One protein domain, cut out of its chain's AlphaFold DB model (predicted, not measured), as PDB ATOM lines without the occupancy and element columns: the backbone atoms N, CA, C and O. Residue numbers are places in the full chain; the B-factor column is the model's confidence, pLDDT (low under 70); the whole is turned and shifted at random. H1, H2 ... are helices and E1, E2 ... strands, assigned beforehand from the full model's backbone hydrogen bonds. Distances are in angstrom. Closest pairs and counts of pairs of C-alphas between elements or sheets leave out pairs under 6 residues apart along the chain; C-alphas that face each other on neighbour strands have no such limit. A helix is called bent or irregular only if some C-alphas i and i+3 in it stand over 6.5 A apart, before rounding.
ATOM      1  N   SER A   2     146.478 176.610 216.423       30.56
ATOM      2  CA  SER A   2     145.649 176.911 215.253       30.56
ATOM      3  C   SER A   2     146.478 177.756 214.292       30.56
ATOM      4  O   SER A   2     147.032 178.779 214.705       30.56
ATOM      5  N   SER A   3     146.608 177.311 213.047       43.66
ATOM      6  CA  SER A   3     147.250 178.099 212.002       43.66
ATOM      7  C   SER A   3     146.498 179.420 211.847       43.66
ATOM      8  O   SER A   3     145.273 179.454 211.803       43.66
ATOM      9  N   ILE A   4     147.241 180.521 211.758       54.69
ATOM     10  CA  ILE A   4     146.718 181.876 211.496       54.69
ATOM     11  C   ILE A   4     145.915 181.938 210.172       54.69
ATOM     12  O   ILE A   4     145.150 182.873 209.949       54.69
ATOM     13  N   ASP A   5     146.029 180.902 209.339       51.06
ATOM     14  CA  ASP A   5     145.448 180.775 208.004       51.06
ATOM     15  C   ASP A   5     143.937 180.456 207.969       51.06
ATOM     16  O   ASP A   5     143.341 180.472 206.894       51.06
ATOM     17  N   ASP A   6     143.287 180.181 209.108       49.97
ATOM     18  CA  ASP A   6     141.886 179.708 209.154       49.97
ATOM     19  C   ASP A   6     140.819 180.796 208.858       49.97
ATOM     20  O   ASP A   6     139.621 180.542 208.986       49.97
ATOM     21  N   LYS A   7     141.210 182.018 208.457       47.78
ATOM     22  CA  LYS A   7     140.277 183.136 208.188       47.78
ATOM     23  C   LYS A   7     140.571 183.928 206.910       47.78
ATOM     24  O   LYS A   7     140.477 185.154 206.912       47.78
ATOM     25  N   LEU A   8     140.888 183.264 205.805       55.22
ATOM     26  CA  LEU A   8     140.753 183.903 204.493       55.22
ATOM     27  C   LEU A   8     139.905 183.040 203.558       55.22
ATOM     28  O   LEU A   8     140.376 182.073 202.963       55.22
ATOM     29  N   ASP A   9     138.643 183.441 203.397       55.81
ATOM     30  CA  ASP A   9     137.822 183.047 202.256       55.81
ATOM     31  C   ASP A   9     138.400 183.705 200.999       55.81
ATOM     32  O   ASP A   9     138.017 184.806 200.593       55.81
ATOM     33  N   PHE A  10     139.374 183.041 200.376       65.19
ATOM     34  CA  PHE A  10     139.869 183.442 199.064       65.19
ATOM     35  C   PHE A  10     138.800 183.142 198.022       65.19
ATOM     36  O   PHE A  10     138.766 182.070 197.412       65.19
ATOM     37  N   ASN A  11     137.913 184.108 197.809       68.50
ATOM     38  CA  ASN A  11     136.897 184.026 196.775       68.50
ATOM     39  C   ASN A  11     137.551 184.296 195.407       68.50
ATOM     40  O   ASN A  11     137.487 185.394 194.859       68.50
ATOM     41  N   LEU A  12     138.271 183.295 194.890       78.44
ATOM     42  CA  LEU A  12     138.883 183.334 193.562       78.44
ATOM     43  C   LEU A  12     137.796 183.311 192.489       78.44
ATOM     44  O   LEU A  12     136.921 182.439 192.503       78.44
ATOM     45  N   SER A  13     137.905 184.210 191.512       85.81
ATOM     46  CA  SER A  13     137.071 184.164 190.315       85.81
ATOM     47  C   SER A  13     137.315 182.866 189.534       85.81
ATOM     48  O   SER A  13     138.373 182.233 189.642       85.81
ATOM     49  N   ASN A  14     136.348 182.469 188.704       86.12
ATOM     50  CA  ASN A  14     136.481 181.282 187.851       86.12
ATOM     51  C   ASN A  14     137.731 181.343 186.961       86.12
ATOM     52  O   ASN A  14     138.384 180.327 186.729       86.12
ATOM     53  N   GLU A  15     138.106 182.541 186.517       88.25
ATOM     54  CA  GLU A  15     139.299 182.761 185.705       88.25
ATOM     55  C   GLU A  15     140.590 182.559 186.507       88.25
ATOM     56  O   GLU A  15     141.502 181.872 186.051       88.25
ATOM     57  N   GLN A  16     140.644 183.051 187.749       88.69
ATOM     58  CA  GLN A  16     141.799 182.832 188.622       88.69
ATOM     59  C   GLN A  16     141.972 181.348 188.968       88.69
ATOM     60  O   GLN A  16     143.094 180.839 188.935       88.69
ATOM     61  N   LYS A  17     140.873 180.624 189.225       89.00
ATOM     62  CA  LYS A  17     140.911 179.166 189.434       89.00
ATOM     63  C   LYS A  17     141.460 178.447 188.205       89.00
ATOM     64  O   LYS A  17     142.317 177.577 188.345       89.00
ATOM     65  N   ARG A  18     141.028 178.842 187.001       90.69
ATOM     66  CA  ARG A  18     141.521 178.263 185.743       90.69
ATOM     67  C   ARG A  18     143.036 178.413 185.608       90.69
ATOM     68  O   ARG A  18     143.715 177.430 185.333       90.69
ATOM     69  N   ILE A  19     143.566 179.603 185.900       91.94
ATOM     70  CA  ILE A  19     145.012 179.868 185.868       91.94
ATOM     71  C   ILE A  19     145.761 178.949 186.841       91.94
ATOM     72  O   ILE A  19     146.823 178.436 186.491       91.94
ATOM     73  N   VAL A  20     145.233 178.712 188.045       90.69
ATOM     74  CA  VAL A  20     145.857 177.783 189.005       90.69
ATOM     75  C   VAL A  20     145.908 176.364 188.428       90.69
ATOM     76  O   VAL A  20     146.984 175.767 188.400       90.69
ATOM     77  N   PHE A  21     144.784 175.847 187.923       90.06
ATOM     78  CA  PHE A  21     144.696 174.483 187.388       90.06
ATOM     79  C   PHE A  21     145.557 174.263 186.135       90.06
ATOM     80  O   PHE A  21     146.194 173.220 186.017       90.06
ATOM     81  N   GLU A  22     145.656 175.252 185.242       92.56
ATOM     82  CA  GLU A  22     146.520 175.201 184.049       92.56
ATOM     83  C   GLU A  22     148.022 175.137 184.386       92.56
ATOM     84  O   GLU A  22     148.834 174.773 183.540       92.56
ATOM     85  N   ASN A  23     148.417 175.510 185.608       91.38
ATOM     86  CA  ASN A  23     149.819 175.532 186.036       91.38
ATOM     87  C   ASN A  23     150.210 174.328 186.908       91.38
ATOM     88  O   ASN A  23     151.360 174.259 187.361       91.38
ATOM     89  N   LEU A  24     149.301 173.373 187.122       91.25
ATOM     90  CA  LEU A  24     149.615 172.127 187.816       91.25
ATOM     91  C   LEU A  24     150.570 171.249 186.999       91.25
ATOM     92  O   LEU A  24     150.748 171.422 185.794       91.25
ATOM     93  N   ASP A  25     151.255 170.342 187.684       88.31
ATOM     94  CA  ASP A  25     152.015 169.266 187.057       88.31
ATOM     95  C   ASP A  25     151.138 168.030 186.770       88.31
ATOM     96  O   ASP A  25     149.939 167.999 187.062       88.31
ATOM     97  N   GLU A  26     151.757 166.985 186.217       86.88
ATOM     98  CA  GLU A  26     151.119 165.699 185.899       86.88
ATOM     99  C   GLU A  26     150.487 165.017 187.129       86.88
ATOM    100  O   GLU A  26     149.539 164.245 187.003       86.88
ATOM    101  N   ASN A  27     150.960 165.350 188.334       85.31
ATOM    102  CA  ASN A  27     150.482 164.810 189.603       85.31
ATOM    103  C   ASN A  27     149.433 165.704 190.285       85.31
ATOM    104  O   ASN A  27     149.107 165.469 191.452       85.31
ATOM    105  N   LYS A  28     148.912 166.730 189.596       87.19
ATOM    106  CA  LYS A  28     147.996 167.747 190.151       87.19
ATOM    107  C   LYS A  28     148.600 168.543 191.316       87.19
ATOM    108  O   LYS A  28     147.879 169.016 192.195       87.19
ATOM    109  N   LYS A  29     149.922 168.700 191.335       88.88
ATOM    110  CA  LYS A  29     150.660 169.481 192.332       88.88
ATOM    111  C   LYS A  29     151.169 170.780 191.724       88.88
ATOM    112  O   LYS A  29     151.286 170.928 190.507       88.88
ATOM    113  N   LEU A  30     151.452 171.747 192.589       89.38
ATOM    114  CA  LEU A  30     151.955 173.057 192.193       89.38
ATOM    115  C   LEU A  30     153.336 173.274 192.807       89.38
ATOM    116  O   LEU A  30     153.454 173.439 194.015       89.38
ATOM    117  N   SER A  31     154.397 173.307 192.003       88.88
ATOM    118  CA  SER A  31     155.725 173.589 192.557       88.88
ATOM    119  C   SER A  31     155.787 175.002 193.150       88.88
ATOM    120  O   SER A  31     155.142 175.923 192.645       88.88
ATOM    121  N   CYS A  32     156.585 175.205 194.200       86.19
ATOM    122  CA  CYS A  32     156.732 176.485 194.900       86.19
ATOM    123  C   CYS A  32     157.024 177.643 193.928       86.19
ATOM    124  O   CYS A  32     156.387 178.697 193.971       86.19
ATOM    125  N   LEU A  33     157.915 177.415 192.960       86.31
ATOM    126  CA  LEU A  33     158.251 178.398 191.931       86.31
ATOM    127  C   LEU A  33     157.058 178.737 191.022       86.31
ATOM    128  O   LEU A  33     156.864 179.904 190.668       86.31
ATOM    129  N   LYS A  34     156.238 177.745 190.648       89.50
ATOM    130  CA  LYS A  34     154.994 177.991 189.906       89.50
ATOM    131  C   LYS A  34     153.954 178.687 190.783       89.50
ATOM    132  O   LYS A  34     153.306 179.604 190.288       89.50
ATOM    133  N   ALA A  35     153.846 178.346 192.066       89.00
ATOM    134  CA  ALA A  35     152.937 178.999 193.006       89.00
ATOM    135  C   ALA A  35     153.210 180.508 193.098       89.00
ATOM    136  O   ALA A  35     152.287 181.301 192.929       89.00
ATOM    137  N   PHE A  36     154.476 180.924 193.219       88.44
ATOM    138  CA  PHE A  36     154.856 182.343 193.174       88.44
ATOM    139  C   PHE A  36     154.505 183.024 191.843       88.44
ATOM    140  O   PHE A  36     154.066 184.176 191.828       88.44
ATOM    141  N   LYS A  37     154.706 182.339 190.710       90.12
ATOM    142  CA  LYS A  37     154.351 182.880 189.386       90.12
ATOM    143  C   LYS A  37     152.842 183.057 189.242       90.12
ATOM    144  O   LYS A  37     152.398 184.101 188.773       90.12
ATOM    145  N   VAL A  38     152.069 182.053 189.648       91.88
ATOM    146  CA  VAL A  38     150.605 182.082 189.619       91.88
ATOM    147  C   VAL A  38     150.086 183.181 190.536       91.88
ATOM    148  O   VAL A  38     149.279 183.977 190.071       91.88
ATOM    149  N   ALA A  39     150.624 183.310 191.755       90.06
ATOM    150  CA  ALA A  39     150.253 184.362 192.701       90.06
ATOM    151  C   ALA A  39     150.322 185.757 192.067       90.06
ATOM    152  O   ALA A  39     149.356 186.518 192.079       90.06
ATOM    153  N   LYS A  40     151.447 186.045 191.399       90.50
ATOM    154  CA  LYS A  40     151.652 187.304 190.672       90.50
ATOM    155  C   LYS A  40     150.656 187.488 189.528       90.50
ATOM    156  O   LYS A  40     150.163 188.595 189.342       90.50
ATOM    157  N   LYS A  41     150.344 186.427 188.772       90.25
ATOM    158  CA  LYS A  41     149.374 186.488 187.662       90.25
ATOM    159  C   LYS A  41     147.963 186.804 188.147       90.25
ATOM    160  O   LYS A  41     147.292 187.634 187.545       90.25
ATOM    161  N   ILE A  42     147.527 186.167 189.231       89.75
ATOM    162  CA  ILE A  42     146.178 186.355 189.784       89.75
ATOM    163  C   ILE A  42     146.095 187.527 190.775       89.75
ATOM    164  O   ILE A  42     145.022 187.763 191.324       89.75
ATOM    165  N   LYS A  43     147.200 188.269 190.955       88.00
ATOM    166  CA  LYS A  43     147.353 189.427 191.852       88.00
ATOM    167  C   LYS A  43     147.034 189.123 193.322       88.00
ATOM    168  O   LYS A  43     146.466 189.964 194.011       88.00
ATOM    169  N   VAL A  44     147.421 187.944 193.801       87.19
ATOM    170  CA  VAL A  44     147.366 187.591 195.230       87.19
ATOM    171  C   VAL A  44     148.763 187.619 195.835       87.19
ATOM    172  O   VAL A  44     149.766 187.437 195.134       87.19
ATOM    173  N   GLU A  45     148.842 187.846 197.143       84.56
ATOM    174  CA  GLU A  45     150.120 187.799 197.836       84.56
ATOM    175  C   GLU A  45     150.631 186.359 197.904       84.56
ATOM    176  O   GLU A  45     149.875 185.400 198.045       84.56
ATOM    177  N   ALA A  46     151.948 186.177 197.808       82.88
ATOM    178  CA  ALA A  46     152.509 184.833 197.809       82.88
ATOM    179  C   ALA A  46     152.226 184.085 199.117       82.88
ATOM    180  O   ALA A  46     151.949 182.894 199.061       82.88
ATOM    181  N   LYS A  47     152.231 184.779 200.265       80.12
ATOM    182  CA  LYS A  47     151.917 184.206 201.587       80.12
ATOM    183  C   LYS A  47     150.542 183.519 201.627       80.12
ATOM    184  O   LYS A  47     150.374 182.520 202.315       80.12
ATOM    185  N   ASP A  48     149.607 183.998 200.810       83.62
ATOM    186  CA  ASP A  48     148.228 183.524 200.749       83.62
ATOM    187  C   ASP A  48     148.073 182.264 199.885       83.62
ATOM    188  O   ASP A  48     147.086 181.534 199.995       83.62
ATOM    189  N   MET A  49     149.064 181.952 199.040       85.44
ATOM    190  CA  MET A  49     149.009 180.789 198.149       85.44
ATOM    191  C   MET A  49     148.915 179.462 198.898       85.44
ATOM    192  O   MET A  49     148.334 178.517 198.365       85.44
ATOM    193  N   SER A  50     149.465 179.377 200.112       82.75
ATOM    194  CA  SER A  50     149.347 178.176 200.946       82.75
ATOM    195  C   SER A  50     147.880 177.886 201.270       82.75
ATOM    196  O   SER A  50     147.372 176.801 200.993       82.75
ATOM    197  N   ALA A  51     147.159 178.897 201.752       82.69
ATOM    198  CA  ALA A  51     145.746 178.782 202.084       82.69
ATOM    199  C   ALA A  51     144.863 178.605 200.834       82.69
ATOM    200  O   ALA A  51     143.964 177.766 200.836       82.69
ATOM    201  N   ILE A  52     145.168 179.307 199.735       87.12
ATOM    202  CA  ILE A  52     144.490 179.140 198.438       87.12
ATOM    203  C   ILE A  52     144.628 177.709 197.905       87.12
ATOM    204  O   ILE A  52     143.656 177.090 197.487       87.12
ATOM    205  N   THR A  53     145.843 177.166 197.878       86.81
ATOM    206  CA  THR A  53     146.058 175.807 197.360       86.81
ATOM    207  C   THR A  53     145.427 174.769 198.278       86.81
ATOM    208  O   THR A  53     144.792 173.841 197.780       86.81
ATOM    209  N   LYS A  54     145.477 174.982 199.600       86.00
ATOM    210  CA  LYS A  54     144.780 174.155 200.591       86.00
ATOM    211  C   LYS A  54     143.261 174.150 200.377       86.00
ATOM    212  O   LYS A  54     142.674 173.072 200.387       86.00
ATOM    213  N   SER A  55     142.632 175.303 200.126       85.75
ATOM    214  CA  SER A  55     141.182 175.383 199.868       85.75
ATOM    215  C   SER A  55     140.772 174.750 198.535       85.75
ATOM    216  O   SER A  55     139.663 174.237 198.405       85.75
ATOM    217  N   LEU A  56     141.684 174.718 197.559       86.62
ATOM    218  CA  LEU A  56     141.504 174.041 196.272       86.62
ATOM    219  C   LEU A  56     141.897 172.549 196.297       86.62
ATOM    220  O   LEU A  56     141.780 171.881 195.271       86.62
ATOM    221  N   GLY A  57     142.378 172.018 197.429       86.44
ATOM    222  CA  GLY A  57     142.841 170.629 197.545       86.44
ATOM    223  C   GLY A  57     144.134 170.325 196.774       86.44
ATOM    224  O   GLY A  57     144.408 169.173 196.444       86.44
ATOM    225  N   ILE A  58     144.928 171.350 196.467       88.81
ATOM    226  CA  ILE A  58     146.189 171.264 195.724       88.81
ATOM    227  C   ILE A  58     147.351 171.260 196.717       88.81
ATOM    228  O   ILE A  58     147.395 172.063 197.647       88.81
ATOM    229  N   LYS A  59     148.342 170.392 196.495       85.88
ATOM    230  CA  LYS A  59     149.568 170.362 197.303       85.88
ATOM    231  C   LYS A  59     150.684 171.161 196.635       85.88
ATOM    232  O   LYS A  59     150.957 170.959 195.449       85.88
ATOM    233  N   ILE A  60     151.360 172.012 197.409       86.25
ATOM    234  CA  ILE A  60     152.588 172.679 196.965       86.25
ATOM    235  C   ILE A  60     153.791 171.740 197.159       86.25
ATOM    236  O   ILE A  60     153.927 171.115 198.212       86.25
ATOM    237  N   THR A  61     154.660 171.630 196.151       83.62
ATOM    238  CA  THR A  61     155.895 170.814 196.185       83.62
ATOM    239  C   THR A  61     157.148 171.642 195.933       83.62
ATOM    240  O   THR A  61     157.064 172.826 195.606       83.62
ATOM    241  N   ASP A  62     158.321 171.021 196.099       74.62
ATOM    242  CA  ASP A  62     159.624 171.599 195.730       74.62
ATOM    243  C   ASP A  62     159.878 172.958 196.396       74.62
ATOM    244  O   ASP A  62     160.396 173.908 195.807       74.62
ATOM    245  N   CYS A  63     159.425 173.080 197.645       72.12
ATOM    246  CA  CYS A  63     159.604 174.279 198.440       72.12
ATOM    247  C   CYS A  63     160.958 174.212 199.150       72.12
ATOM    248  O   CYS A  63     161.026 173.854 200.321       72.12
ATOM    249  N   GLU A  64     162.036 174.551 198.439       62.97
ATOM    250  CA  GLU A  64     163.406 174.439 198.975       62.97
ATOM    251  C   GLU A  64     163.645 175.279 200.239       62.97
ATOM    252  O   GLU A  64     164.469 174.934 201.071       62.97
ATOM    253  N   LEU A  65     162.896 176.368 200.415       65.25
ATOM    254  CA  LEU A  65     162.990 177.247 201.586       65.25
ATOM    255  C   LEU A  65     161.879 176.993 202.619       65.25
ATOM    256  O   LEU A  65     161.747 177.756 203.569       65.25
ATOM    257  N   GLY A  66     161.022 175.994 202.380       66.25
ATOM    258  CA  GLY A  66     159.850 175.670 203.199       66.25
ATOM    259  C   GLY A  66     158.880 176.819 203.474       66.25
ATOM    260  O   GLY A  66     158.085 176.734 204.398       66.25
ATOM    261  N   VAL A  67     158.884 177.858 202.636       68.12
ATOM    262  CA  VAL A  67     157.962 179.008 202.685       68.12
ATOM    263  C   VAL A  67     156.485 178.582 202.693       68.12
ATOM    264  O   VAL A  67     155.653 179.258 203.284       68.12
ATOM    265  N   PHE A  68     156.165 177.461 202.044       67.94
ATOM    266  CA  PHE A  68     154.817 176.883 201.972       67.94
ATOM    267  C   PHE A  68     154.714 175.507 202.639       67.94
ATOM    268  O   PHE A  68     153.712 174.815 202.475       67.94
ATOM    269  N   GLY A  69     155.774 175.069 203.318       60.91
ATOM    270  CA  GLY A  69     155.867 173.744 203.915       60.91
ATOM    271  C   GLY A  69     155.730 173.785 205.430       60.91
ATOM    272  O   GLY A  69     155.986 174.797 206.074       60.91
ATOM    273  N   SER A  70     155.390 172.639 206.005       54.72
ATOM    274  CA  SER A  70     155.587 172.346 207.421       54.72
ATOM    275  C   SER A  70     157.073 172.061 207.663       54.72
ATOM    276  O   SER A  70     157.466 170.906 207.809       54.72
ATOM    277  N   LEU A  71     157.930 173.084 207.589       57.91
ATOM    278  CA  LEU A  71     159.263 172.950 208.168       57.91
ATOM    279  C   LEU A  71     159.088 172.927 209.682       57.91
ATOM    280  O   LEU A  71     158.712 173.935 210.282       57.91
ATOM    281  N   ASP A  72     159.369 171.779 210.287       57.62
ATOM    282  CA  ASP A  72     159.579 171.713 211.722       57.62
ATOM    283  C   ASP A  72     160.915 172.394 212.003       57.62
ATOM    284  O   ASP A  72     161.991 171.862 211.725       57.62
TER     285      ASP A  72
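This is residues 2 to 72 of the 106 residues of an uncharacterized protein of Aliarcobacter cryaerophilus (UniProt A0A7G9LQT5). Helices H2 and H3 lie side by side, H4 turns off about perpendicular to H3, and a small sheet of parallel strands E1 and E2 packs by H3 and H4; short H1 lies out beyond H4. The printed part has 71 residues, with four named helices and two named strands in the order H1 H2 E1 H3 H4 E2; of the 40 residues in named elements helices hold 34 and strands 6, a mostly helix class, and the whole is compact with a radius of gyration of the C-alphas of 11.5 A, spanning 34 by 28 by 20 A.

H1 (4 to 7) is close to but not clearly touching H4 (46 to 55), C-alphas 5 and 51 being closest at 6.3 A. H2 (14 to 22) touches H3 (32 to 42), closest C-alphas 16 and 42 at 5.7 A, at a shallow tilt of 25 degrees, opposite ways. H3 touches H4 at 85 degrees, about perpendicular, closest C-alphas 39 and 46 at 5.6 A. E1 (29 to 31), H3, H4 and E2 (59 to 61) form a strand-helix-strand unit, parallel strands joined through helices, with a right-handed crossover; N 30 and O 59 are 3.0 A apart. Every O i to N i+4 pair is within hydrogen-bond range in H2 and H3, 4 of 6 in H4; H1 is too short.

H1 begins at C-alpha 4 (146.718, 181.876, 211.496); E2 ends at C-alpha 61 (155.895, 170.814, 196.185). H2 measures 12.3 A, H3 15.3 A, H4 14.9 A. H1 is irregular, C-alphas 4 and 7 being 7.3 A apart; H4 only just, C-alphas 47 and 50 being 6.6 A apart.

The C-alphas of Glu 15 and Asp 72 are farthest apart, 34.8 A. The printed part has no cut and no long link; pLDDT is under 70 at residues 2 to 11 and 64 to 72.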